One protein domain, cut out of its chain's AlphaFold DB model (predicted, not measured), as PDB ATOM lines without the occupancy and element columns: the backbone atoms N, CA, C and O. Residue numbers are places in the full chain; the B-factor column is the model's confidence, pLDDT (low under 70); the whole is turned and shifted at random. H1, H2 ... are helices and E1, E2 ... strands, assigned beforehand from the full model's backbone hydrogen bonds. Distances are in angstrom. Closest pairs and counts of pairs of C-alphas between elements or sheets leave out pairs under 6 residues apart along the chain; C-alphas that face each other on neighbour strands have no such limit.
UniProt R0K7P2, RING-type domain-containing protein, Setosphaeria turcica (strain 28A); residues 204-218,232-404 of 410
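AT A GLANCE: This is residues 204 to 218 and 232 to 404 of the 410 residues of the protein "RING-type domain-containing protein" of Setosphaeria turcica (strain 28A) (UniProt R0K7P2). A small sheet of three strands, E1, E2 and E3, sits beside a long helical hairpin, H5 and H6, with edge strand E1 next to H5. H2 packs on the sheet, H7 runs crosswise to H5, and H3 and H4 make a corner near where H5 begins; of the long link from H2 to H3, residues 281 to 286 stick out. The printed part has 188 residues, with seven named helices and three named strands in the order E1 H1 E2 E3 H2 H3 H4 H5 H6 H7, and its class is mostly helix. The sheet's order is E1 E2 E3, antiparallel. The whole is compact, with a radius of gyration of the C-alphas of 17.3 A and spans of 50 by 46 by 28 A.

IN THESE COORDINATES: Find C-alpha 209 at (139.406, 175.299, 156.010), where E1, residues 209 to 211, begins. E2 is residues 257 to 260 and E3 residues 266 to 268; H2, residues 269 to 277, follows at once. H1 is residues 249 to 254, H3 residues 310 to 316, and H4 residues 318 to 330, 17.3 A long. H5, residues 335 to 361, begins at C-alpha 335 at (148.658, 184.932, 141.737) and is 39.8 A long. H6, residues 366 to 385, is 28.4 A long; H7, residues 391 to 403, is 17.4 A long and ends at C-alpha 403 at (144.755, 165.717, 154.840).

HOW THE PARTS SIT: Look first at E1 and E2, where N 210 and O 259 are 3.1 A apart, within hydrogen-bond range. In the hairpin E2 and E3, N 258 and O 267 are within range at 2.9 A. H2 is on the sheet at a height of 10.6 A, and only just stands up from it, rising 40.2 degrees. H5 only grazes the sheet, with residues 343 to 354; the closest C-alphas of E1 and H5, Ala 211 and Ser 347, are 4.8 A apart. H5 and H6 touch in a helical hairpin, at a shallow tilt of 27 degrees, opposite ways, closest at C-alphas 352 and 372, 5.9 A. H7 only just touches H5, with 3 pairs of C-alphas within 8 A, about perpendicular at 87 degrees; closest are C-alphas 346 and 398, 6.0 A. H1 only just touches H5, with 3 pairs, closest at C-alphas 253 and 351, 5.9 A. H4 touches H5 with residues 324 to 328 alone, closest at C-alphas 324 and 338, 6.7 A. H3 and H4 touch only at the corner, closest at C-alphas 314 and 320, 5.1 A. Every O i to N i+4 pair is within hydrogen-bond range in H1, H2, H3, H4, H6 and H7, and 22 of 23 in H5.

THE WHOLE: The two C-alphas farthest apart, Ala 284 and Gly 363, are 52.6 A from each other. Residues 219 to 231 are not printed, and C-alphas 218 and 232 are 5.6 A apart across the cut. The link H2 to H3, 32 residues, is long. Mean pLDDT of the printed part is 91.3; residue 218 is under 70.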
ATOM      1  N   LEU A 204     136.372 183.231 151.731       89.81
ATOM      2  CA  LEU A 204     136.824 183.703 153.047       89.81
ATOM      3  C   LEU A 204     137.616 182.644 153.819       89.81
ATOM      4  O   LEU A 204     138.590 182.955 154.515       89.81
ATOM      5  N   ILE A 205     137.200 181.378 153.716       93.31
ATOM      6  CA  ILE A 205     137.696 180.317 154.601       93.31
ATOM      7  C   ILE A 205     138.480 179.216 153.901       93.31
ATOM      8  O   ILE A 205     139.267 178.552 154.570       93.31
ATOM      9  N   ASP A 206     138.327 179.018 152.587       93.62
ATOM     10  CA  ASP A 206     138.987 177.908 151.873       93.62
ATOM     11  C   ASP A 206     140.519 178.029 151.851       93.62
ATOM     12  O   ASP A 206     141.215 177.079 151.519       93.62
ATOM     13  N   GLN A 207     141.072 179.166 152.272       91.69
ATOM     14  CA  GLN A 207     142.504 179.339 152.515       91.69
ATOM     15  C   GLN A 207     143.008 178.613 153.782       91.69
ATOM     16  O   GLN A 207     144.197 178.317 153.895       91.69
ATOM     17  N   PHE A 208     142.131 178.292 154.745       93.69
ATOM     18  CA  PHE A 208     142.502 177.601 155.992       93.69
ATOM     19  C   PHE A 208     141.517 176.517 156.460       93.69
ATOM     20  O   PHE A 208     141.787 175.821 157.444       93.69
ATOM     21  N   ALA A 209     140.394 176.340 155.776       95.06
ATOM     22  CA  ALA A 209     139.406 175.299 156.010       95.06
ATOM     23  C   ALA A 209     139.209 174.476 154.729       95.06
ATOM     24  O   ALA A 209     139.493 174.936 153.628       95.06
ATOM     25  N   CYS A 210     138.793 173.222 154.867       95.69
ATOM     26  CA  CYS A 210     138.621 172.313 153.733       95.69
ATOM     27  C   CYS A 210     137.363 171.482 153.923       95.69
ATOM     28  O   CYS A 210     137.172 170.950 155.017       95.69
ATOM     29  N   ALA A 211     136.567 171.312 152.867       96.31
ATOM     30  CA  ALA A 211     135.457 170.365 152.876       96.31
ATOM     31  C   ALA A 211     135.955 168.944 153.184       96.31
ATOM     32  O   ALA A 211     137.060 168.557 152.782       96.31
ATOM     33  N   ILE A 212     135.159 168.172 153.918       93.38
ATOM     34  CA  ILE A 212     135.495 166.800 154.314       93.38
ATOM     35  C   ILE A 212     134.340 165.841 154.020       93.38
ATOM     36  O   ILE A 212     133.195 166.274 154.039       93.38
ATOM     37  N   PRO A 213     134.616 164.543 153.807       91.94
ATOM     38  CA  PRO A 213     133.576 163.537 153.657       91.94
ATOM     39  C   PRO A 213     132.583 163.534 154.817       91.94
ATOM     40  O   PRO A 213     132.977 163.676 155.980       91.94
ATOM     41  N   LEU A 214     131.315 163.270 154.505       89.50
ATOM     42  CA  LEU A 214     130.245 163.175 155.504       89.50
ATOM     43  C   LEU A 214     130.499 162.043 156.511       89.50
ATOM     44  O   LEU A 214     130.073 162.107 157.656       89.50
ATOM     45  N   SER A 215     131.262 161.017 156.136       85.00
ATOM     46  CA  SER A 215     131.666 159.946 157.055       85.00
ATOM     47  C   SER A 215     132.571 160.416 158.202       85.00
ATOM     48  O   SER A 215     132.663 159.737 159.222       85.00
ATOM     49  N   HIS A 216     133.240 161.565 158.063       83.56
ATOM     50  CA  HIS A 216     134.155 162.108 159.072       83.56
ATOM     51  C   HIS A 216     133.468 163.035 160.089       83.56
ATOM     52  O   HIS A 216     134.117 163.477 161.036       83.56
ATOM     53  N   THR A 217     132.184 163.353 159.910       81.12
ATOM     54  CA  THR A 217     131.411 164.203 160.836       81.12
ATOM     55  C   THR A 217     130.790 163.401 161.989       81.12
ATOM     56  O   THR A 217     130.352 163.984 162.982       81.12
ATOM     57  N   ALA A 218     130.777 162.067 161.897       65.75
ATOM     58  CA  ALA A 218     130.257 161.170 162.923       65.75
ATOM     59  C   ALA A 218     131.241 161.051 164.105       65.75
ATOM     60  O   ALA A 218     132.122 160.194 164.124       65.75
ATOM     61  N   GLY A 232     125.682 163.778 160.439       79.94
ATOM     62  CA  GLY A 232     126.240 164.786 161.344       79.94
ATOM     63  C   GLY A 232     125.569 166.162 161.246       79.94
ATOM     64  O   GLY A 232     124.851 166.467 160.295       79.94
ATOM     65  N   TYR A 233     125.819 166.995 162.259       89.00
ATOM     66  CA  TYR A 233     125.195 168.309 162.435       89.00
ATOM     67  C   TYR A 233     126.254 169.392 162.617       89.00
ATOM     68  O   TYR A 233     127.315 169.149 163.203       89.00
ATOM     69  N   CYS A 234     125.948 170.607 162.169       91.12
ATOM     70  CA  CYS A 234     126.794 171.758 162.444       91.12
ATOM     71  C   CYS A 234     126.724 172.139 163.930       91.12
ATOM     72  O   CYS A 234     125.638 172.412 164.433       91.12
ATOM     73  N   PRO A 235     127.854 172.261 164.651       90.12
ATOM     74  CA  PRO A 235     127.832 172.582 166.079       90.12
ATOM     75  C   PRO A 235     127.367 174.016 166.387       90.12
ATOM     76  O   PRO A 235     127.137 174.339 167.550       90.12
ATOM     77  N   ILE A 236     127.239 174.881 165.372       91.38
ATOM     78  CA  ILE A 236     126.796 176.275 165.524       91.38
ATOM     79  C   ILE A 236     125.286 176.394 165.305       91.38
ATOM     80  O   ILE A 236     124.577 176.810 166.216       91.38
ATOM     81  N   CYS A 237     124.796 176.032 164.116       91.56
ATOM     82  CA  CYS A 237     123.381 176.172 163.761       91.56
ATOM     83  C   CYS A 237     122.537 174.931 164.087       91.56
ATOM     84  O   CYS A 237     121.318 175.015 164.035       91.56
ATOM     85  N   GLN A 238     123.170 173.802 164.436       90.50
ATOM     86  CA  GLN A 238     122.533 172.508 164.722       90.50
ATOM     87  C   GLN A 238     121.753 171.896 163.546       90.50
ATOM     88  O   GLN A 238     121.080 170.884 163.721       90.50
ATOM     89  N   ASN A 239     121.893 172.444 162.335       90.56
ATOM     90  CA  ASN A 239     121.306 171.872 161.126       90.56
ATOM     91  C   ASN A 239     122.105 170.648 160.655       90.56
ATOM     92  O   ASN A 239     123.336 170.605 160.779       90.56
ATOM     93  N   SER A 240     121.398 169.661 160.100       90.94
ATOM     94  CA  SER A 240     121.998 168.479 159.470       90.94
ATOM     95  C   SER A 240     122.619 168.853 158.129       90.94
ATOM     96  O   SER A 240     121.991 169.521 157.306       90.94
ATOM     97  N   TYR A 241     123.831 168.362 157.866       91.44
ATOM     98  CA  TYR A 241     124.533 168.591 156.596       91.44
ATOM     99  C   TYR A 241     123.890 167.878 155.396       91.44
ATOM    100  O   TYR A 241     124.291 168.084 154.253       91.44
ATOM    101  N   SER A 242     122.891 167.032 155.657       90.31
ATOM    102  CA  SER A 242     122.164 166.230 154.673       90.31
ATOM    103  C   SER A 242     120.644 166.426 154.746       90.31
ATOM    104  O   SER A 242     119.888 165.557 154.305       90.31
ATOM    105  N   ALA A 243     120.169 167.543 155.305       90.06
ATOM    106  CA  ALA A 243     118.741 167.861 155.403       90.06
ATOM    107  C   ALA A 243     118.150 168.357 154.065       90.06
ATOM    108  O   ALA A 243     117.682 169.487 153.939       90.06
ATOM    109  N   PHE A 244     118.122 167.483 153.054       89.00
ATOM    110  CA  PHE A 244     117.572 167.769 151.716       89.00
ATOM    111  C   PHE A 244     116.088 168.164 151.704       89.00
ATOM    112  O   PHE A 244     115.605 168.674 150.700       89.00
ATOM    113  N   SER A 245     115.335 167.874 152.767       88.00
ATOM    114  CA  SER A 245     113.934 168.288 152.905       88.00
ATOM    115  C   SER A 245     113.772 169.733 153.371       88.00
ATOM    116  O   SER A 245     112.707 170.309 153.170       88.00
ATOM    117  N   GLU A 246     114.795 170.292 154.015       88.19
ATOM    118  CA  GLU A 246     114.743 171.604 154.668       88.19
ATOM    119  C   GLU A 246     115.505 172.668 153.879       88.19
ATOM    120  O   GLU A 246     115.106 173.830 153.882       88.19
ATOM    121  N   PHE A 247     116.557 172.262 153.164       92.06
ATOM    122  CA  PHE A 247     117.460 173.164 152.458       92.06
ATOM    123  C   PHE A 247     117.591 172.798 150.982       92.06
ATOM    124  O   PHE A 247     117.588 171.624 150.592       92.06
ATOM    125  N   SER A 248     117.749 173.823 150.150       94.19
ATOM    126  CA  SER A 248     118.106 173.676 148.744       94.19
ATOM    127  C   SER A 248     119.525 173.121 148.576       94.19
ATOM    128  O   SER A 248     120.365 173.185 149.472       94.19
ATOM    129  N   ILE A 249     119.828 172.604 147.382       95.12
ATOM    130  CA  ILE A 249     121.181 172.124 147.060       95.12
ATOM    131  C   ILE A 249     122.224 173.238 147.152       95.12
ATOM    132  O   ILE A 249     123.342 172.978 147.586       95.12
ATOM    133  N   ASP A 250     121.870 174.464 146.771       94.38
ATOM    134  CA  ASP A 250     122.785 175.600 146.879       94.38
ATOM    135  C   ASP A 250     123.117 175.909 148.345       94.38
ATOM    136  O   ASP A 250     124.286 176.092 148.671       94.38
ATOM    137  N   GLU A 251     122.125 175.873 149.240       94.56
ATOM    138  CA  GLU A 251     122.324 176.080 150.681       94.56
ATOM    139  C   GLU A 251     123.148 174.956 151.323       94.56
ATOM    140  O   GLU A 251     124.067 175.232 152.091       94.56
ATOM    141  N   LEU A 252     122.881 173.693 150.970       94.50
ATOM    142  CA  LEU A 252     123.636 172.547 151.495       94.50
ATOM    143  C   LEU A 252     125.097 172.541 151.035       94.50
ATOM    144  O   LEU A 252     125.977 172.153 151.800       94.50
ATOM    145  N   VAL A 253     125.374 172.969 149.799       95.38
ATOM    146  CA  VAL A 253     126.751 173.140 149.309       95.38
ATOM    147  C   VAL A 253     127.421 174.336 149.996       95.38
ATOM    148  O   VAL A 253     128.593 174.244 150.364       95.38
ATOM    149  N   ALA A 254     126.690 175.434 150.206       93.38
ATOM    150  CA  ALA A 254     127.212 176.642 150.841       93.38
ATOM    151  C   ALA A 254     127.559 176.444 152.325       93.38
ATOM    152  O   ALA A 254     128.576 176.966 152.773       93.38
ATOM    153  N   ASP A 255     126.773 175.674 153.087       94.94
ATOM    154  CA  ASP A 255     127.052 175.366 154.503       94.94
ATOM    155  C   ASP A 255     127.614 173.951 154.731       94.94
ATOM    156  O   ASP A 255     127.583 173.422 155.844       94.94
ATOM    157  N   TYR A 256     128.178 173.337 153.686       96.44
ATOM    158  CA  TYR A 256     128.777 172.002 153.752       96.44
ATOM    159  C   TYR A 256     129.878 171.920 154.839       96.44
ATOM    160  O   TYR A 256     130.583 172.913 155.071       96.44
ATOM    161  N   PRO A 257     130.072 170.772 155.530       95.94
ATOM    162  CA  PRO A 257     131.045 170.660 156.610       95.94
ATOM    163  C   PRO A 257     132.475 170.884 156.127       95.94
ATOM    164  O   PRO A 257     132.984 170.199 155.234       95.94
ATOM    165  N   VAL A 258     133.163 171.792 156.812       96.31
ATOM    166  CA  VAL A 258     134.575 172.094 156.603       96.31
ATOM    167  C   VAL A 258     135.377 171.869 157.876       96.31
ATOM    168  O   VAL A 258     134.949 172.194 158.984       96.31
ATOM    169  N   ARG A 259     136.589 171.336 157.724       95.31
ATOM    170  CA  ARG A 259     137.556 171.180 158.811       95.31
ATOM    171  C   ARG A 259     138.513 172.364 158.855       95.31
ATOM    172  O   ARG A 259     139.247 172.599 157.895       95.31
ATOM    173  N   ILE A 260     138.586 173.037 160.000       95.00
ATOM    174  CA  ILE A 260     139.560 174.104 160.267       95.00
ATOM    175  C   ILE A 260     140.951 173.479 160.420       95.00
ATOM    176  O   ILE A 260     141.200 172.708 161.346       95.00
ATOM    177  N   LYS A 261     141.896 173.829 159.545       93.69
ATOM    178  CA  LYS A 261     143.221 173.184 159.497       93.69
ATOM    179  C   LYS A 261     144.102 173.450 160.712       93.69
ATOM    180  O   LYS A 261     144.999 172.658 160.980       93.69
ATOM    181  N   TYR A 262     143.850 174.525 161.453       92.00
ATOM    182  CA  TYR A 262     144.627 174.869 162.645       92.00
ATOM    183  C   TYR A 262     144.286 174.015 163.869       92.00
ATOM    184  O   TYR A 262     145.148 173.799 164.714       92.00
ATOM    185  N   CYS A 263     143.042 173.544 163.987       90.94
ATOM    186  CA  CYS A 263     142.565 172.874 165.202       90.94
ATOM    187  C   CYS A 263     141.777 171.585 164.960       90.94
ATOM    188  O   CYS A 263     141.439 170.915 165.923       90.94
ATOM    189  N   GLY A 264     141.466 171.234 163.712       90.69
ATOM    190  CA  GLY A 264     140.761 170.000 163.366       90.69
ATOM    191  C   GLY A 264     139.247 170.021 163.604       90.69
ATOM    192  O   GLY A 264     138.588 169.052 163.246       90.69
ATOM    193  N   HIS A 265     138.683 171.098 164.160       92.94
ATOM    194  CA  HIS A 265     137.238 171.216 164.360       92.94
ATOM    195  C   HIS A 265     136.476 171.306 163.039       92.94
ATOM    196  O   HIS A 265     136.940 171.939 162.087       92.94
ATOM    197  N   ILE A 266     135.291 170.699 163.028       94.31
ATOM    198  CA  ILE A 266     134.377 170.653 161.889       94.31
ATOM    199  C   ILE A 266     133.220 171.611 162.158       94.31
ATOM    200  O   ILE A 266     132.615 171.568 163.229       94.31
ATOM    201  N   VAL A 267     132.946 172.496 161.206       94.31
ATOM    202  CA  VAL A 267     131.881 173.508 161.267       94.31
ATOM    203  C   VAL A 267     131.260 173.626 159.871       94.31
ATOM    204  O   VAL A 267     131.927 173.317 158.889       94.31
ATOM    205  N   GLY A 268     129.993 174.037 159.760       96.25
ATOM    206  CA  GLY A 268     129.418 174.414 158.460       96.25
ATOM    207  C   GLY A 268     130.166 175.599 157.842       96.25
ATOM    208  O   GLY A 268     130.604 176.501 158.567       96.25
ATOM    209  N   LYS A 269     130.382 175.568 156.522       96.31
ATOM    210  CA  LYS A 269     131.143 176.597 155.797       96.31
ATOM    211  C   LYS A 269     130.540 177.992 155.973       96.31
ATOM    212  O   LYS A 269     131.220 178.858 156.522       96.31
ATOM    213  N   ALA A 270     129.278 178.190 155.600       95.69
ATOM    214  CA  ALA A 270     128.584 179.466 155.750       95.69
ATOM    215  C   ALA A 270     128.541 179.930 157.217       95.69
ATOM    216  O   ALA A 270     128.765 181.107 157.504       95.69
ATOM    217  N   CYS A 271     128.355 179.011 158.172       96.12
ATOM    218  CA  CYS A 271     128.423 179.334 159.601       96.12
ATOM    219  C   CYS A 271     129.800 179.885 160.016       96.12
ATOM    220  O   CYS A 271     129.889 180.830 160.807       96.12
ATOM    221  N   LEU A 272     130.889 179.302 159.505       95.81
ATOM    222  CA  LEU A 272     132.247 179.767 159.788       95.81
ATOM    223  C   LEU A 272     132.552 181.100 159.088       95.81
ATOM    224  O   LEU A 272     133.182 181.966 159.691       95.81
ATOM    225  N   GLU A 273     132.086 181.294 157.857       95.19
ATOM    226  CA  GLU A 273     132.202 182.565 157.132       95.19
ATOM    227  C   GLU A 273     131.477 183.691 157.875       95.19
ATOM    228  O   GLU A 273     132.074 184.727 158.184       95.19
ATOM    229  N   GLN A 274     130.229 183.452 158.283       94.31
ATOM    230  CA  GLN A 274     129.451 184.398 159.080       94.31
ATOM    231  C   GLN A 274     130.148 184.733 160.406       94.31
ATOM    232  O   GLN A 274     130.165 185.894 160.823       94.31
ATOM    233  N   TRP A 275     130.770 183.751 161.062       92.88
ATOM    234  CA  TRP A 275     131.537 183.974 162.290       92.88
ATOM    235  C   TRP A 275     132.721 184.938 162.094       92.88
ATOM    236  O   TRP A 275     132.995 185.768 162.966       92.88
ATOM    237  N   LEU A 276     133.413 184.870 160.954       90.50
ATOM    238  CA  LEU A 276     134.537 185.766 160.648       90.50
ATOM    239  C   LEU A 276     134.073 187.179 160.291       90.50
ATOM    240  O   LEU A 276     134.751 188.148 160.647       90.50
ATOM    241  N   MET A 277     132.909 187.289 159.652       90.25
ATOM    242  CA  MET A 277     132.309 188.562 159.245       90.25
ATOM    243  C   MET A 277     131.586 189.281 160.395       90.25
ATOM    244  O   MET A 277     131.488 190.506 160.395       90.25
ATOM    245  N   THR A 278     131.104 188.552 161.406       88.19
ATOM    246  CA  THR A 278     130.373 189.121 162.557       88.19
ATOM    247  C   THR A 278     131.252 190.119 163.315       88.19
ATOM    248  O   THR A 278     132.293 189.696 163.794       88.19
ATOM    249  N   PRO A 279     130.892 191.400 163.511       85.19
ATOM    250  CA  PRO A 279     131.746 192.388 164.185       85.19
ATOM    251  C   PRO A 279     132.311 191.920 165.539       85.19
ATOM    252  O   PRO A 279     131.638 191.232 166.309       85.19
ATOM    253  N   LYS A 280     133.573 192.260 165.827       84.69
ATOM    254  CA  LYS A 280     134.208 191.944 167.118       84.69
ATOM    255  C   LYS A 280     133.529 192.776 168.215       84.69
ATOM    256  O   LYS A 280     133.328 193.971 168.048       84.69
ATOM    257  N   ILE A 281     133.181 192.141 169.338       79.88
ATOM    258  CA  ILE A 281     132.494 192.815 170.459       79.88
ATOM    259  C   ILE A 281     133.409 193.863 171.122       79.88
ATOM    260  O   ILE A 281     132.941 194.919 171.530       79.88
ATOM    261  N   ASP A 282     134.708 193.564 171.228       83.12
ATOM    262  CA  ASP A 282     135.747 194.456 171.755       83.12
ATOM    263  C   ASP A 282     137.085 194.102 171.084       83.12
ATOM    264  O   ASP A 282     137.709 193.090 171.417       83.12
ATOM    265  N   GLU A 283     137.500 194.901 170.100       83.19
ATOM    266  CA  GLU A 283     138.727 194.665 169.323       83.19
ATOM    267  C   GLU A 283     140.004 194.842 170.144       83.19
ATOM    268  O   GLU A 283     140.997 194.167 169.879       83.19
ATOM    269  N   ALA A 284     139.980 195.700 171.169       82.12
ATOM    270  CA  ALA A 284     141.137 195.909 172.031       82.12
ATOM    271  C   ALA A 284     141.390 194.680 172.914       82.12
ATOM    272  O   ALA A 284     142.540 194.316 173.171       82.12
ATOM    273  N   LYS A 285     140.316 194.015 173.358       78.81
ATOM    274  CA  LYS A 285     140.394 192.815 174.201       78.81
ATOM    275  C   LYS A 285     140.518 191.513 173.404       78.81
ATOM    276  O   LYS A 285     141.166 190.579 173.874       78.81
ATOM    277  N   TYR A 286     139.918 191.444 172.215       81.50
ATOM    278  CA  TYR A 286     139.913 190.262 171.347       81.50
ATOM    279  C   TYR A 286     140.347 190.636 169.922       81.50
ATOM    280  O   TYR A 286     139.521 190.670 169.004       81.50
ATOM    281  N   PRO A 287     141.648 190.906 169.716       82.31
ATOM    282  CA  PRO A 287     142.145 191.465 168.460       82.31
ATOM    283  C   PRO A 287     142.049 190.507 167.270       82.31
ATOM    284  O   PRO A 287     142.062 190.963 166.131       82.31
ATOM    285  N   TYR A 288     141.904 189.198 167.499       87.50
ATOM    286  CA  TYR A 288     141.920 188.184 166.443       87.50
ATOM    287  C   TYR A 288     140.645 187.346 166.419       87.50
ATOM    288  O   TYR A 288     140.099 186.984 167.467       87.50
ATOM    289  N   ARG A 289     140.211 186.946 165.222       90.00
ATOM    290  CA  ARG A 289     139.248 185.853 165.064       90.00
ATOM    291  C   ARG A 289     139.856 184.534 165.510       90.00
ATOM    292  O   ARG A 289     141.022 184.223 165.253       90.00
ATOM    293  N   THR A 290     139.008 183.720 166.122       92.19
ATOM    294  CA  THR A 290     139.358 182.395 166.625       92.19
ATOM    295  C   THR A 290     138.360 181.356 166.143       92.19
ATOM    296  O   THR A 290     137.224 181.696 165.825       92.19
ATOM    297  N   CYS A 291     138.729 180.080 166.188       92.44
ATOM    298  CA  CYS A 291     137.789 178.976 166.070       92.44
ATOM    299  C   CYS A 291     136.623 179.175 167.064       92.44
ATOM    300  O   CYS A 291     136.883 179.446 168.245       92.44
ATOM    301  N   PRO A 292     135.359 179.032 166.624       90.81
ATOM    302  CA  PRO A 292     134.195 179.227 167.489       90.81
ATOM    303  C   PRO A 292     134.089 178.173 168.603       90.81
ATOM    304  O   PRO A 292     133.443 178.431 169.612       90.81
ATOM    305  N   LEU A 293     134.761 177.021 168.459       90.12
ATOM    306  CA  LEU A 293     134.678 175.905 169.409       90.12
ATOM    307  C   LEU A 293     135.815 175.900 170.440       90.12
ATOM    308  O   LEU A 293     135.560 175.780 171.633       90.12
ATOM    309  N   CYS A 294     137.071 176.065 170.008       89.31
ATOM    310  CA  CYS A 294     138.240 175.942 170.898       89.31
ATOM    311  C   CYS A 294     139.075 177.211 171.062       89.31
ATOM    312  O   CYS A 294     140.124 177.171 171.699       89.31
ATOM    313  N   ARG A 295     138.651 178.331 170.465       89.56
ATOM    314  CA  ARG A 295     139.337 179.630 170.549       89.56
ATOM    315  C   ARG A 295     140.780 179.661 170.017       89.56
ATOM    316  O   ARG A 295     141.463 180.664 170.192       89.56
ATOM    317  N   VAL A 296     141.229 178.631 169.294       92.38
ATOM    318  CA  VAL A 296     142.485 178.679 168.522       92.38
ATOM    319  C   VAL A 296     142.411 179.818 167.505       92.38
ATOM    320  O   VAL A 296     141.418 179.934 166.788       92.38
ATOM    321  N   GLN A 297     143.438 180.662 167.452       91.31
ATOM    322  CA  GLN A 297     143.515 181.808 166.546       91.31
ATOM    323  C   GLN A 297     143.487 181.362 165.076       91.31
ATOM    324  O   GLN A 297     144.150 180.393 164.712       91.31
ATOM    325  N   VAL A 298     142.715 182.066 164.241       89.88
ATOM    326  CA  VAL A 298     142.611 181.792 162.791       89.88
ATOM    327  C   VAL A 298     142.981 183.000 161.929       89.88
ATOM    328  O   VAL A 298     143.481 182.822 160.825       89.88
ATOM    329  N   GLU A 299     142.779 184.217 162.438       87.12
ATOM    330  CA  GLU A 299     143.154 185.470 161.771       87.12
ATOM    331  C   GLU A 299     144.560 185.912 162.193       87.12
ATOM    332  O   GLU A 299     144.930 185.791 163.363       87.12
ATOM    333  N   GLY A 300     145.348 186.436 161.251       81.38
ATOM    334  CA  GLY A 300     146.726 186.880 161.506       81.38
ATOM    335  C   GLY A 300     147.723 185.735 161.720       81.38
ATOM    336  O   GLY A 300     148.878 185.974 162.067       81.38
ATOM    337  N   VAL A 301     147.291 184.489 161.508       85.75
ATOM    338  CA  VAL A 301     148.144 183.298 161.524       85.75
ATOM    339  C   VAL A 301     148.543 182.967 160.091       85.75
ATOM    340  O   VAL A 301     147.760 183.145 159.162       85.75
ATOM    341  N   LYS A 302     149.768 182.467 159.903       86.00
ATOM    342  CA  LYS A 302     150.233 182.009 158.593       86.00
ATOM    343  C   LYS A 302     149.295 180.928 158.047       86.00
ATOM    344  O   LYS A 302     149.110 179.899 158.702       86.00
ATOM    345  N   TYR A 303     148.784 181.140 156.835       86.19
ATOM    346  CA  TYR A 303     147.917 180.168 156.183       86.19
ATOM    347  C   TYR A 303     148.603 178.807 156.007       86.19
ATOM    348  O   TYR A 303     149.821 178.739 155.782       86.19
ATOM    349  N   PRO A 304     147.837 177.705 156.095       87.38
ATOM    350  CA  PRO A 304     148.310 176.390 155.698       87.38
ATOM    351  C   PRO A 304     148.858 176.431 154.274       87.38
ATOM    352  O   PRO A 304     148.284 177.061 153.389       87.38
ATOM    353  N   SER A 305     149.965 175.732 154.031       88.31
ATOM    354  CA  SER A 305     150.498 175.619 152.677       88.31
ATOM    355  C   SER A 305     149.484 174.928 151.766       88.31
ATOM    356  O   SER A 305     148.978 173.851 152.109       88.31
ATOM    357  N   VAL A 306     149.253 175.503 150.586       91.81
ATOM    358  CA  VAL A 306     148.564 174.818 149.486       91.81
ATOM    359  C   VAL A 306     149.295 173.511 149.119       91.81
ATOM    360  O   VAL A 306     150.478 173.359 149.448       91.81
ATOM    361  N   PRO A 307     148.631 172.548 148.449       94.62
ATOM    362  CA  PRO A 307     149.257 171.287 148.049       94.62
ATOM    363  C   PRO A 307     150.585 171.496 147.305       94.62
ATOM    364  O   PRO A 307     150.667 172.327 146.398       94.62
ATOM    365  N   ARG A 308     151.632 170.733 147.650       90.44
ATOM    366  CA  ARG A 308     153.019 170.990 147.199       90.44
ATOM    367  C   ARG A 308     153.181 170.992 145.679       90.44
ATOM    368  O   ARG A 308     154.053 171.674 145.144       90.44
ATOM    369  N   GLY A 309     152.364 170.212 144.976       91.44
ATOM    370  CA  GLY A 309     152.382 170.144 143.515       91.44
ATOM    371  C   GLY A 309     151.599 171.259 142.815       91.44
ATOM    372  O   GLY A 309     151.774 171.427 141.611       91.44
ATOM    373  N   LEU A 310     150.769 172.024 143.532       94.19
ATOM    374  CA  LEU A 310     149.821 172.955 142.919       94.19
ATOM    375  C   LEU A 310     150.525 174.139 142.251       94.19
ATOM    376  O   LEU A 310     150.318 174.383 141.067       94.19
ATOM    377  N   THR A 311     151.430 174.811 142.963       93.12
ATOM    378  CA  THR A 311     152.219 175.921 142.399       93.12
ATOM    379  C   THR A 311     153.040 175.469 141.191       93.12
ATOM    380  O   THR A 311     153.141 176.172 140.190       93.12
ATOM    381  N   ASN A 312     153.603 174.257 141.248       92.19
ATOM    382  CA  ASN A 312     154.342 173.687 140.124       92.19
ATOM    383  C   ASN A 312     153.443 173.398 138.918       92.19
ATOM    384  O   ASN A 312     153.882 173.615 137.792       92.19
ATOM    385  N   HIS A 313     152.218 172.912 139.138       93.62
ATOM    386  CA  HIS A 313     151.237 172.687 138.075       93.62
ATOM    387  C   HIS A 313     150.875 174.003 137.388       93.62
ATOM    388  O   HIS A 313     151.042 174.109 136.176       93.62
ATOM    389  N   VAL A 314     150.497 175.017 138.168       92.19
ATOM    390  CA  VAL A 314     150.119 176.342 137.651       92.19
ATOM    391  C   VAL A 314     151.238 176.980 136.822       92.19
ATOM    392  O   VAL A 314     150.992 177.543 135.759       92.19
ATOM    393  N   ASN A 315     152.490 176.825 137.257       89.75
ATOM    394  CA  ASN A 315     153.634 177.430 136.576       89.75
ATOM    395  C   ASN A 315     154.141 176.651 135.351       89.75
ATOM    396  O   ASN A 315     154.841 177.227 134.518       89.75
ATOM    397  N   LYS A 316     153.870 175.343 135.253       89.69
ATOM    398  CA  LYS A 316     154.434 174.478 134.196       89.69
ATOM    399  C   LYS A 316     153.415 174.031 133.162       89.69
ATOM    400  O   LYS A 316     153.795 173.805 132.013       89.69
ATOM    401  N   ASP A 317     152.154 173.860 133.547       93.81
ATOM    402  CA  ASP A 317     151.113 173.536 132.585       93.81
ATOM    403  C   ASP A 317     150.796 174.776 131.751       93.81
ATOM    404  O   ASP A 317     150.404 175.819 132.270       93.81
ATOM    405  N   ARG A 318     150.968 174.658 130.431       91.25
ATOM    406  CA  ARG A 318     150.781 175.776 129.503       91.25
ATOM    407  C   ARG A 318     149.389 176.398 129.630       91.25
ATOM    408  O   ARG A 318     149.273 177.615 129.564       91.25
ATOM    409  N   ARG A 319     148.347 175.577 129.781       90.19
ATOM    410  CA  ARG A 319     146.968 176.067 129.835       90.19
ATOM    411  C   ARG A 319     146.681 176.742 131.169       90.19
ATOM    412  O   ARG A 319     146.082 177.808 131.176       90.19
ATOM    413  N   SER A 320     147.133 176.143 132.268       92.31
ATOM    414  CA  SER A 320     147.046 176.751 133.596       92.31
ATOM    415  C   SER A 320     147.744 178.115 133.624       92.31
ATOM    416  O   SER A 320     147.166 179.092 134.083       92.31
ATOM    417  N   LEU A 321     148.932 178.213 133.016       91.62
ATOM    418  CA  LEU A 321     149.672 179.467 132.893       91.62
ATOM    419  C   LEU A 321     148.941 180.512 132.036       91.62
ATOM    420  O   LEU A 321     148.939 181.687 132.392       91.62
ATOM    421  N   GLU A 322     148.345 180.108 130.909       90.38
ATOM    422  CA  GLU A 322     147.501 180.986 130.081       90.38
ATOM    423  C   GLU A 322     146.313 181.513 130.906       90.38
ATOM    424  O   GLU A 322     146.138 182.721 130.997       90.38
ATOM    425  N   VAL A 323     145.576 180.639 131.599       91.94
ATOM    426  CA  VAL A 323     144.447 181.028 132.463       91.94
ATOM    427  C   VAL A 323     144.867 181.962 133.593       91.94
ATOM    428  O   VAL A 323     144.237 182.996 133.783       91.94
ATOM    429  N   CYS A 324     145.942 181.647 134.317       92.19
ATOM    430  CA  CYS A 324     146.440 182.518 135.380       92.19
ATOM    431  C   CYS A 324     146.847 183.891 134.849       92.19
ATOM    432  O   CYS A 324     146.595 184.889 135.513       92.19
ATOM    433  N   ARG A 325     147.445 183.978 133.657       91.00
ATOM    434  CA  ARG A 325     147.760 185.276 133.045       91.00
ATOM    435  C   ARG A 325     146.501 186.056 132.697       91.00
ATOM    436  O   ARG A 325     146.457 187.241 132.996       91.00
ATOM    437  N   GLU A 326     145.502 185.413 132.099       91.44
ATOM    438  CA  GLU A 326     144.238 186.082 131.779       91.44
ATOM    439  C   GLU A 326     143.520 186.566 133.045       91.44
ATOM    440  O   GLU A 326     143.042 187.691 133.077       91.44
ATOM    441  N   LEU A 327     143.510 185.780 134.123       90.56
ATOM    442  CA  LEU A 327     142.918 186.197 135.399       90.56
ATOM    443  C   LEU A 327     143.700 187.343 136.060       90.56
ATOM    444  O   LEU A 327     143.100 188.320 136.496       90.56
ATOM    445  N   VAL A 328     145.033 187.281 136.071       89.94
ATOM    446  CA  VAL A 328     145.869 188.331 136.679       89.94
ATOM    447  C   VAL A 328     145.804 189.637 135.884       89.94
ATOM    448  O   VAL A 328     145.595 190.704 136.451       89.94
ATOM    449  N   TYR A 329     145.975 189.581 134.562       89.12
ATOM    450  CA  TYR A 329     146.060 190.787 133.732       89.12
ATOM    451  C   TYR A 329     144.706 191.268 133.202       89.12
ATOM    452  O   TYR A 329     144.546 192.463 132.968       89.12
ATOM    453  N   GLY A 330     143.758 190.358 132.978       85.94
ATOM    454  CA  GLY A 330     142.429 190.667 132.449       85.94
ATOM    455  C   GLY A 330     141.392 190.958 133.532       85.94
ATOM    456  O   GLY A 330     140.535 191.811 133.320       85.94
ATOM    457  N   PHE A 331     141.494 190.297 134.690       88.56
ATOM    458  CA  PHE A 331     140.525 190.413 135.789       88.56
ATOM    459  C   PHE A 331     141.117 191.004 137.078       88.56
ATOM    460  O   PHE A 331     140.370 191.324 137.996       88.56
ATOM    461  N   GLY A 332     142.436 191.211 137.142       87.50
ATOM    462  CA  GLY A 332     143.090 191.868 138.274       87.50
ATOM    463  C   GLY A 332     143.293 190.982 139.502       87.50
ATOM    464  O   GLY A 332     143.518 191.525 140.577       87.50
ATOM    465  N   LEU A 333     143.221 189.653 139.357       90.62
ATOM    466  CA  LEU A 333     143.480 188.732 140.466       90.62
ATOM    467  C   LEU A 333     144.967 188.685 140.826       90.62
ATOM    468  O   LEU A 333     145.843 188.735 139.958       90.62
ATOM    469  N   ASP A 334     145.256 188.446 142.097       91.44
ATOM    470  CA  ASP A 334     146.598 188.106 142.546       91.44
ATOM    471  C   ASP A 334     146.950 186.638 142.210       91.44
ATOM    472  O   ASP A 334     146.095 185.741 142.205       91.44
ATOM    473  N   PRO A 335     148.237 186.315 141.975       90.06
ATOM    474  CA  PRO A 335     148.658 184.932 141.737       90.06
ATOM    475  C   PRO A 335     148.310 183.976 142.886       90.06
ATOM    476  O   PRO A 335     148.062 182.792 142.653       90.06
ATOM    477  N   GLU A 336     148.297 184.472 144.127       91.00
ATOM    478  CA  GLU A 336     147.895 183.686 145.296       91.00
ATOM    479  C   GLU A 336     146.387 183.410 145.300       91.00
ATOM    480  O   GLU A 336     145.982 182.279 145.576       91.00
ATOM    481  N   GLU A 337     145.561 184.375 144.889       92.75
ATOM    482  CA  GLU A 337     144.111 184.202 144.749       92.75
ATOM    483  C   GLU A 337     143.757 183.130 143.716       92.75
ATOM    484  O   GLU A 337     142.837 182.344 143.932       92.75
ATOM    485  N   CYS A 338     144.544 182.997 142.642       93.31
ATOM    486  CA  CYS A 338     144.390 181.890 141.693       93.31
ATOM    487  C   CYS A 338     144.584 180.518 142.366       93.31
ATOM    488  O   CYS A 338     143.862 179.565 142.074       93.31
ATOM    489  N   LEU A 339     145.549 180.396 143.285       94.62
ATOM    490  CA  LEU A 339     145.763 179.152 144.034       94.62
ATOM    491  C   LEU A 339     144.599 178.882 144.993       94.62
ATOM    492  O   LEU A 339     144.168 177.733 145.114       94.62
ATOM    493  N   LEU A 340     144.073 179.927 145.637       93.38
ATOM    494  CA  LEU A 340     142.900 179.831 146.508       93.38
ATOM    495  C   LEU A 340     141.647 179.425 145.729       93.38
ATOM    496  O   LEU A 340     140.910 178.558 146.192       93.38
ATOM    497  N   ALA A 341     141.451 179.959 144.522       95.69
ATOM    498  CA  ALA A 341     140.356 179.590 143.629       95.69
ATOM    499  C   ALA A 341     140.354 178.086 143.326       95.69
ATOM    500  O   ALA A 341     139.317 177.427 143.416       95.69
ATOM    501  N   ILE A 342     141.532 177.529 143.023       96.19
ATOM    502  CA  ILE A 342     141.693 176.098 142.745       96.19
ATOM    503  C   ILE A 342     141.371 175.261 143.988       96.19
ATOM    504  O   ILE A 342     140.709 174.226 143.893       96.19
ATOM    505  N   VAL A 343     141.823 175.699 145.162       95.44
ATOM    506  CA  VAL A 343     141.567 175.005 146.427       95.44
ATOM    507  C   VAL A 343     140.085 175.069 146.824       95.44
ATOM    508  O   VAL A 343     139.528 174.055 147.246       95.44
ATOM    509  N   ALA A 344     139.415 176.202 146.621       95.69
ATOM    510  CA  ALA A 344     137.971 176.322 146.811       95.69
ATOM    511  C   ALA A 344     137.196 175.419 145.839       95.69
ATOM    512  O   ALA A 344     136.273 174.721 146.258       95.69
ATOM    513  N   CYS A 345     137.630 175.331 144.575       96.31
ATOM    514  CA  CYS A 345     137.073 174.387 143.602       96.31
ATOM    515  C   CYS A 345     137.216 172.925 144.074       96.31
ATOM    516  O   CYS A 345     136.275 172.142 143.943       96.31
ATOM    517  N   MET A 346     138.346 172.554 144.692       95.81
ATOM    518  CA  MET A 346     138.516 171.231 145.314       95.81
ATOM    519  C   MET A 346     137.527 170.995 146.462       95.81
ATOM    520  O   MET A 346     136.940 169.914 146.532       95.81
ATOM    521  N   SER A 347     137.341 171.972 147.355       95.81
ATOM    522  CA  SER A 347     136.375 171.881 148.460       95.81
ATOM    523  C   SER A 347     134.940 171.711 147.948       95.81
ATOM    524  O   SER A 347     134.209 170.847 148.428       95.81
ATOM    525  N   GLU A 348     134.539 172.500 146.951       96.12
ATOM    526  CA  GLU A 348     133.187 172.457 146.384       96.12
ATOM    527  C   GLU A 348     132.922 171.146 145.623       96.12
ATOM    528  O   GLU A 348     131.829 170.583 145.718       96.12
ATOM    529  N   GLU A 349     133.931 170.593 144.935       96.12
ATOM    530  CA  GLU A 349     133.833 169.276 144.290       96.12
ATOM    531  C   GLU A 349     133.617 168.161 145.325       96.12
ATOM    532  O   GLU A 349     132.800 167.268 145.089       96.12
ATOM    533  N   ILE A 350     134.298 168.220 146.481       95.81
ATOM    534  CA  ILE A 350     134.075 167.282 147.597       95.81
ATOM    535  C   ILE A 350     132.628 167.394 148.083       95.81
ATOM    536  O   ILE A 350     131.931 166.382 148.120       95.81
ATOM    537  N   ALA A 351     132.166 168.611 148.383       96.50
ATOM    538  CA  ALA A 351     130.806 168.861 148.856       96.50
ATOM    539  C   ALA A 351     129.751 168.292 147.895       96.50
ATOM    540  O   ALA A 351     128.890 167.507 148.294       96.50
ATOM    541  N   CYS A 352     129.860 168.624 146.605       97.44
ATOM    542  CA  CYS A 352     128.911 168.167 145.595       97.44
ATOM    543  C   CYS A 352     128.928 166.643 145.419       97.44
ATOM    544  O   CYS A 352     127.874 166.030 145.253       97.44
ATOM    545  N   THR A 353     130.114 166.029 145.448       96.12
ATOM    546  CA  THR A 353     130.273 164.575 145.287       96.12
ATOM    547  C   THR A 353     129.662 163.819 146.464       96.12
ATOM    548  O   THR A 353     128.924 162.857 146.267       96.12
ATOM    549  N   GLU A 354     129.925 164.266 147.689       95.12
ATOM    550  CA  GLU A 354     129.429 163.618 148.905       95.12
ATOM    551  C   GLU A 354     127.913 163.775 149.065       95.12
ATOM    552  O   GLU A 354     127.229 162.801 149.377       95.12
ATOM    553  N   LEU A 355     127.362 164.961 148.778       95.00
ATOM    554  CA  LEU A 355     125.910 165.165 148.770       95.00
ATOM    555  C   LEU A 355     125.220 164.314 147.696       95.00
ATOM    556  O   LEU A 355     124.120 163.810 147.926       95.00
ATOM    557  N   LEU A 356     125.857 164.119 146.535       95.62
ATOM    558  CA  LEU A 356     125.311 163.274 145.473       95.62
ATOM    559  C   LEU A 356     125.264 161.805 145.910       95.62
ATOM    560  O   LEU A 356     124.210 161.181 145.796       95.62
ATOM    561  N   HIS A 357     126.360 161.285 146.472       93.50
ATOM    562  CA  HIS A 357     126.389 159.936 147.044       93.50
ATOM    563  C   HIS A 357     125.339 159.759 148.148       93.50
ATOM    564  O   HIS A 357     124.708 158.706 148.248       93.50
ATOM    565  N   GLU A 358     125.117 160.789 148.965       91.50
ATOM    566  CA  GLU A 358     124.120 160.759 150.029       91.50
ATOM    567  C   GLU A 358     122.684 160.673 149.490       91.50
ATOM    568  O   GLU A 358     121.878 159.883 149.990       91.50
ATOM    569  N   ILE A 359     122.363 161.425 148.434       91.38
ATOM    570  CA  ILE A 359     121.060 161.341 147.757       91.38
ATOM    571  C   ILE A 359     120.852 159.952 147.155       91.38
ATOM    572  O   ILE A 359     119.781 159.365 147.323       91.38
ATOM    573  N   GLU A 360     121.871 159.415 146.482       90.50
ATOM    574  CA  GLU A 360     121.827 158.075 145.887       90.50
ATOM    575  C   GLU A 360     121.597 157.000 146.964       90.50
ATOM    576  O   GLU A 360     120.762 156.110 146.788       90.50
ATOM    577  N   ARG A 361     122.247 157.135 148.127       88.12
ATOM    578  CA  ARG A 361     122.080 156.245 149.286       88.12
ATOM    579  C   ARG A 361     120.670 156.296 149.887       88.12
ATOM    580  O   ARG A 361     120.170 155.263 150.326       88.12
ATOM    581  N   ARG A 362     120.020 157.467 149.898       85.69
ATOM    582  CA  ARG A 362     118.664 157.683 150.452       85.69
ATOM    583  C   ARG A 362     117.521 157.351 149.481       85.69
ATOM    584  O   ARG A 362     116.363 157.613 149.796       85.69
ATOM    585  N   GLY A 363     117.814 156.763 148.321       79.31
ATOM    586  CA  GLY A 363     116.794 156.345 147.350       79.31
ATOM    587  C   GLY A 363     116.503 157.353 146.235       79.31
ATOM    588  O   GLY A 363     115.561 157.142 145.474       79.31
ATOM    589  N   GLY A 364     117.333 158.394 146.095       76.50
ATOM    590  CA  GLY A 364     117.370 159.278 144.930       76.50
ATOM    591  C   GLY A 364     116.285 160.360 144.901       76.50
ATOM    592  O   GLY A 364     115.089 160.097 144.997       76.50
ATOM    593  N   ASN A 365     116.698 161.607 144.673       89.62
ATOM    594  CA  ASN A 365     115.818 162.701 144.266       89.62
ATOM    595  C   ASN A 365     116.348 163.256 142.943       89.62
ATOM    596  O   ASN A 365     117.376 163.929 142.912       89.62
ATOM    597  N   LYS A 366     115.624 163.003 141.846       90.62
ATOM    598  CA  LYS A 366     116.067 163.360 140.488       90.62
ATOM    599  C   LYS A 366     116.357 164.851 140.309       90.62
ATOM    600  O   LYS A 366     117.258 165.192 139.548       90.62
ATOM    601  N   ALA A 367     115.606 165.731 140.974       91.50
ATOM    602  CA  ALA A 367     115.824 167.171 140.874       91.50
ATOM    603  C   ALA A 367     117.134 167.573 141.566       91.50
ATOM    604  O   ALA A 367     117.948 168.289 140.984       91.50
ATOM    605  N   HIS A 368     117.372 167.044 142.767       92.75
ATOM    606  CA  HIS A 368     118.599 167.281 143.527       92.75
ATOM    607  C   HIS A 368     119.828 166.672 142.845       92.75
ATOM    608  O   HIS A 368     120.849 167.343 142.697       92.75
ATOM    609  N   GLU A 369     119.715 165.442 142.342       94.25
ATOM    610  CA  GLU A 369     120.765 164.810 141.542       94.25
ATOM    611  C   GLU A 369     121.097 165.629 140.296       94.25
ATOM    612  O   GLU A 369     122.267 165.796 139.966       94.25
ATOM    613  N   HIS A 370     120.083 166.136 139.586       94.69
ATOM    614  CA  HIS A 370     120.301 166.955 138.398       94.69
ATOM    615  C   HIS A 370     121.025 168.262 138.741       94.69
ATOM    616  O   HIS A 370     121.971 168.629 138.041       94.69
ATOM    617  N   ALA A 371     120.630 168.933 139.827       94.81
ATOM    618  CA  ALA A 371     121.284 170.152 140.298       94.81
ATOM    619  C   ALA A 371     122.763 169.911 140.656       94.81
ATOM    620  O   ALA A 371     123.634 170.641 140.181       94.81
ATOM    621  N   LEU A 372     123.067 168.846 141.407       96.06
ATOM    622  CA  LEU A 372     124.444 168.483 141.761       96.06
ATOM    623  C   LEU A 372     125.269 168.043 140.549       96.06
ATOM    624  O   LEU A 372     126.407 168.481 140.396       96.06
ATOM    625  N   LYS A 373     124.704 167.238 139.640       96.38
ATOM    626  CA  LYS A 373     125.373 166.836 138.388       96.38
ATOM    627  C   LYS A 373     125.701 168.050 137.516       96.38
ATOM    628  O   LYS A 373     126.776 168.095 136.923       96.38
ATOM    629  N   LYS A 374     124.816 169.050 137.472       95.50
ATOM    630  CA  LYS A 374     125.071 170.319 136.780       95.50
ATOM    631  C   LYS A 374     126.217 171.100 137.434       95.50
ATOM    632  O   LYS A 374     127.118 171.523 136.718       95.50
ATOM    633  N   LYS A 375     126.228 171.239 138.766       94.94
ATOM    634  CA  LYS A 375     127.349 171.873 139.491       94.94
ATOM    635  C   LYS A 375     128.675 171.143 139.266       94.94
ATOM    636  O   LYS A 375     129.684 171.784 139.007       94.94
ATOM    637  N   LEU A 376     128.676 169.810 139.301       95.88
ATOM    638  CA  LEU A 376     129.871 169.005 139.029       95.88
ATOM    639  C   LEU A 376     130.389 169.191 137.597       95.88
ATOM    640  O   LEU A 376     131.600 169.194 137.391       95.88
ATOM    641  N   GLU A 377     129.511 169.375 136.607       94.50
ATOM    642  CA  GLU A 377     129.932 169.699 135.238       94.50
ATOM    643  C   GLU A 377     130.547 171.107 135.151       94.50
ATOM    644  O   GLU A 377     131.587 171.271 134.512       94.50
ATOM    645  N   ASP A 378     129.975 172.097 135.844       92.81
ATOM    646  CA  ASP A 378     130.549 173.447 135.942       92.81
ATOM    647  C   ASP A 378     131.947 173.410 136.598       92.81
ATOM    648  O   ASP A 378     132.908 173.948 136.042       92.81
ATOM    649  N   LEU A 379     132.104 172.687 137.713       94.44
ATOM    650  CA  LEU A 379     133.399 172.482 138.378       94.44
ATOM    651  C   LEU A 379     134.387 171.710 137.494       94.44
ATOM    652  O   LEU A 379     135.585 171.995 137.499       94.44
ATOM    653  N   ARG A 380     133.910 170.759 136.681       94.06
ATOM    654  CA  ARG A 380     134.747 170.043 135.707       94.06
ATOM    655  C   ARG A 380     135.286 170.985 134.633       94.06
ATOM    656  O   ARG A 380     136.454 170.863 134.257       94.06
ATOM    657  N   MET A 381     134.457 171.901 134.139       91.75
ATOM    658  CA  MET A 381     134.871 172.915 133.167       91.75
ATOM    659  C   MET A 381     135.916 173.858 133.761       91.75
ATOM    660  O   MET A 381     136.925 174.134 133.110       91.75
ATOM    661  N   GLU A 382     135.727 174.270 135.012       94.25
ATOM    662  CA  GLU A 382     136.691 175.089 135.740       94.25
ATOM    663  C   GLU A 382     138.028 174.362 135.950       94.25
ATOM    664  O   GLU A 382     139.088 174.846 135.555       94.25
ATOM    665  N   LYS A 383     137.987 173.132 136.466       94.69
ATOM    666  CA  LYS A 383     139.147 172.239 136.598       94.69
ATOM    667  C   LYS A 383     139.899 172.075 135.275       94.69
ATOM    668  O   LYS A 383     141.133 172.086 135.242       94.69
ATOM    669  N   TRP A 384     139.176 171.953 134.164       92.38
ATOM    670  CA  TRP A 384     139.778 171.868 132.838       92.38
ATOM    671  C   TRP A 384     140.403 173.193 132.385       92.38
ATOM    672  O   TRP A 384     141.461 173.168 131.745       92.38
ATOM    673  N   ALA A 385     139.796 174.336 132.728       92.25
ATOM    674  CA  ALA A 385     140.386 175.658 132.520       92.25
ATOM    675  C   ALA A 385     141.729 175.762 133.256       92.25
ATOM    676  O   ALA A 385     142.733 176.071 132.621       92.25
ATOM    677  N   TRP A 386     141.795 175.313 134.510       94.50
ATOM    678  CA  TRP A 386     143.031 175.225 135.297       94.50
ATOM    679  C   TRP A 386     144.080 174.224 134.775       94.50
ATOM    680  O   TRP A 386     145.126 174.039 135.400       94.50
ATOM    681  N   GLY A 387     143.844 173.567 133.636       92.88
ATOM    682  CA  GLY A 387     144.802 172.664 132.995       92.88
ATOM    683  C   GLY A 387     144.727 171.213 133.475       92.88
ATOM    684  O   GLY A 387     145.491 170.367 133.002       92.88
ATOM    685  N   PHE A 388     143.790 170.859 134.357       93.38
ATOM    686  CA  PHE A 388     143.620 169.478 134.808       93.38
ATOM    687  C   PHE A 388     142.772 168.682 133.804       93.38
ATOM    688  O   PHE A 388     141.546 168.753 133.780       93.38
ATOM    689  N   ARG A 389     143.430 167.888 132.950       82.69
ATOM    690  CA  ARG A 389     142.773 167.072 131.902       82.69
ATOM    691  C   ARG A 389     142.256 165.709 132.382       82.69
ATOM    692  O   ARG A 389     141.724 164.944 131.586       82.69
ATOM    693  N   GLY A 390     142.427 165.394 133.662       81.88
ATOM    694  CA  GLY A 390     142.001 164.138 134.271       81.88
ATOM    695  C   GLY A 390     142.122 164.181 135.791       81.88
ATOM    696  O   GLY A 390     142.535 165.190 136.364       81.88
ATOM    697  N   ASN A 391     141.778 163.070 136.439       84.50
ATOM    698  CA  ASN A 391     141.678 163.015 137.898       84.50
ATOM    699  C   ASN A 391     143.003 162.703 138.607       84.50
ATOM    700  O   ASN A 391     143.144 163.038 139.769       84.50
ATOM    701  N   GLY A 392     144.014 162.150 137.925       88.94
ATOM    702  CA  GLY A 392     145.245 161.681 138.582       88.94
ATOM    703  C   GLY A 392     145.961 162.738 139.437       88.94
ATOM    704  O   GLY A 392     146.112 162.559 140.642       88.94
ATOM    705  N   VAL A 393     146.389 163.853 138.830       91.31
ATOM    706  CA  VAL A 393     147.063 164.945 139.566       91.31
ATOM    707  C   VAL A 393     146.087 165.643 140.511       91.31
ATOM    708  O   VAL A 393     146.424 165.900 141.663       91.31
ATOM    709  N   TRP A 394     144.865 165.901 140.043       95.31
ATOM    710  CA  TRP A 394     143.828 166.574 140.820       95.31
ATOM    711  C   TRP A 394     143.512 165.850 142.132       95.31
ATOM    712  O   TRP A 394     143.582 166.455 143.193       95.31
ATOM    713  N   ASP A 395     143.263 164.542 142.091       94.62
ATOM    714  CA  ASP A 395     142.925 163.730 143.261       94.62
ATOM    715  C   ASP A 395     144.090 163.623 144.249       94.62
ATOM    716  O   ASP A 395     143.879 163.450 145.451       94.62
ATOM    717  N   VAL A 396     145.334 163.690 143.766       94.38
ATOM    718  CA  VAL A 396     146.518 163.747 144.634       94.38
ATOM    719  C   VAL A 396     146.552 165.076 145.383       94.38
ATOM    720  O   VAL A 396     146.652 165.062 146.610       94.38
ATOM    721  N   LEU A 397     146.402 166.202 144.680       95.56
ATOM    722  CA  LEU A 397     146.401 167.531 145.300       95.56
ATOM    723  C   LEU A 397     145.197 167.721 146.228       95.56
ATOM    724  O   LEU A 397     145.359 168.200 147.346       95.56
ATOM    725  N   ARG A 398     144.011 167.266 145.814       95.12
ATOM    726  CA  ARG A 398     142.781 167.290 146.613       95.12
ATOM    727  C   ARG A 398     142.932 166.488 147.902       95.12
ATOM    728  O   ARG A 398     142.551 166.963 148.967       95.12
ATOM    729  N   ARG A 399     143.523 165.288 147.844       93.69
ATOM    730  CA  ARG A 399     143.803 164.486 149.051       93.69
ATOM    731  C   ARG A 399     144.858 165.132 149.942       93.69
ATOM    732  O   ARG A 399     144.687 165.126 151.159       93.69
ATOM    733  N   GLU A 400     145.924 165.690 149.369       94.06
ATOM    734  CA  GLU A 400     146.932 166.444 150.127       94.06
ATOM    735  C   GLU A 400     146.287 167.640 150.835       94.06
ATOM    736  O   GLU A 400     146.509 167.832 152.031       94.06
ATOM    737  N   TRP A 401     145.410 168.378 150.148       94.12
ATOM    738  CA  TRP A 401     144.635 169.451 150.756       94.12
ATOM    739  C   TRP A 401     143.750 168.920 151.878       94.12
ATOM    740  O   TRP A 401     143.879 169.359 153.011       94.12
ATOM    741  N   MET A 402     142.917 167.912 151.636       91.81
ATOM    742  CA  MET A 402     142.014 167.354 152.648       91.81
ATOM    743  C   MET A 402     142.743 166.798 153.884       91.81
ATOM    744  O   MET A 402     142.211 166.830 154.992       91.81
ATOM    745  N   THR A 403     143.974 166.310 153.739       89.62
ATOM    746  CA  THR A 403     144.755 165.717 154.840       89.62
ATOM    747  C   THR A 403     145.745 166.680 155.495       89.62
ATOM    748  O   THR A 403     146.325 166.331 156.520       89.62
ATOM    749  N   SER A 404     145.904 167.904 154.981       88.31
ATOM    750  CA  SER A 404     146.789 168.902 155.589       88.31
ATOM    751  C   SER A 404     146.199 169.547 156.850       88.31
ATOM    752  O   SER A 404     144.976 169.661 157.014       88.31
TER     753      SER A 404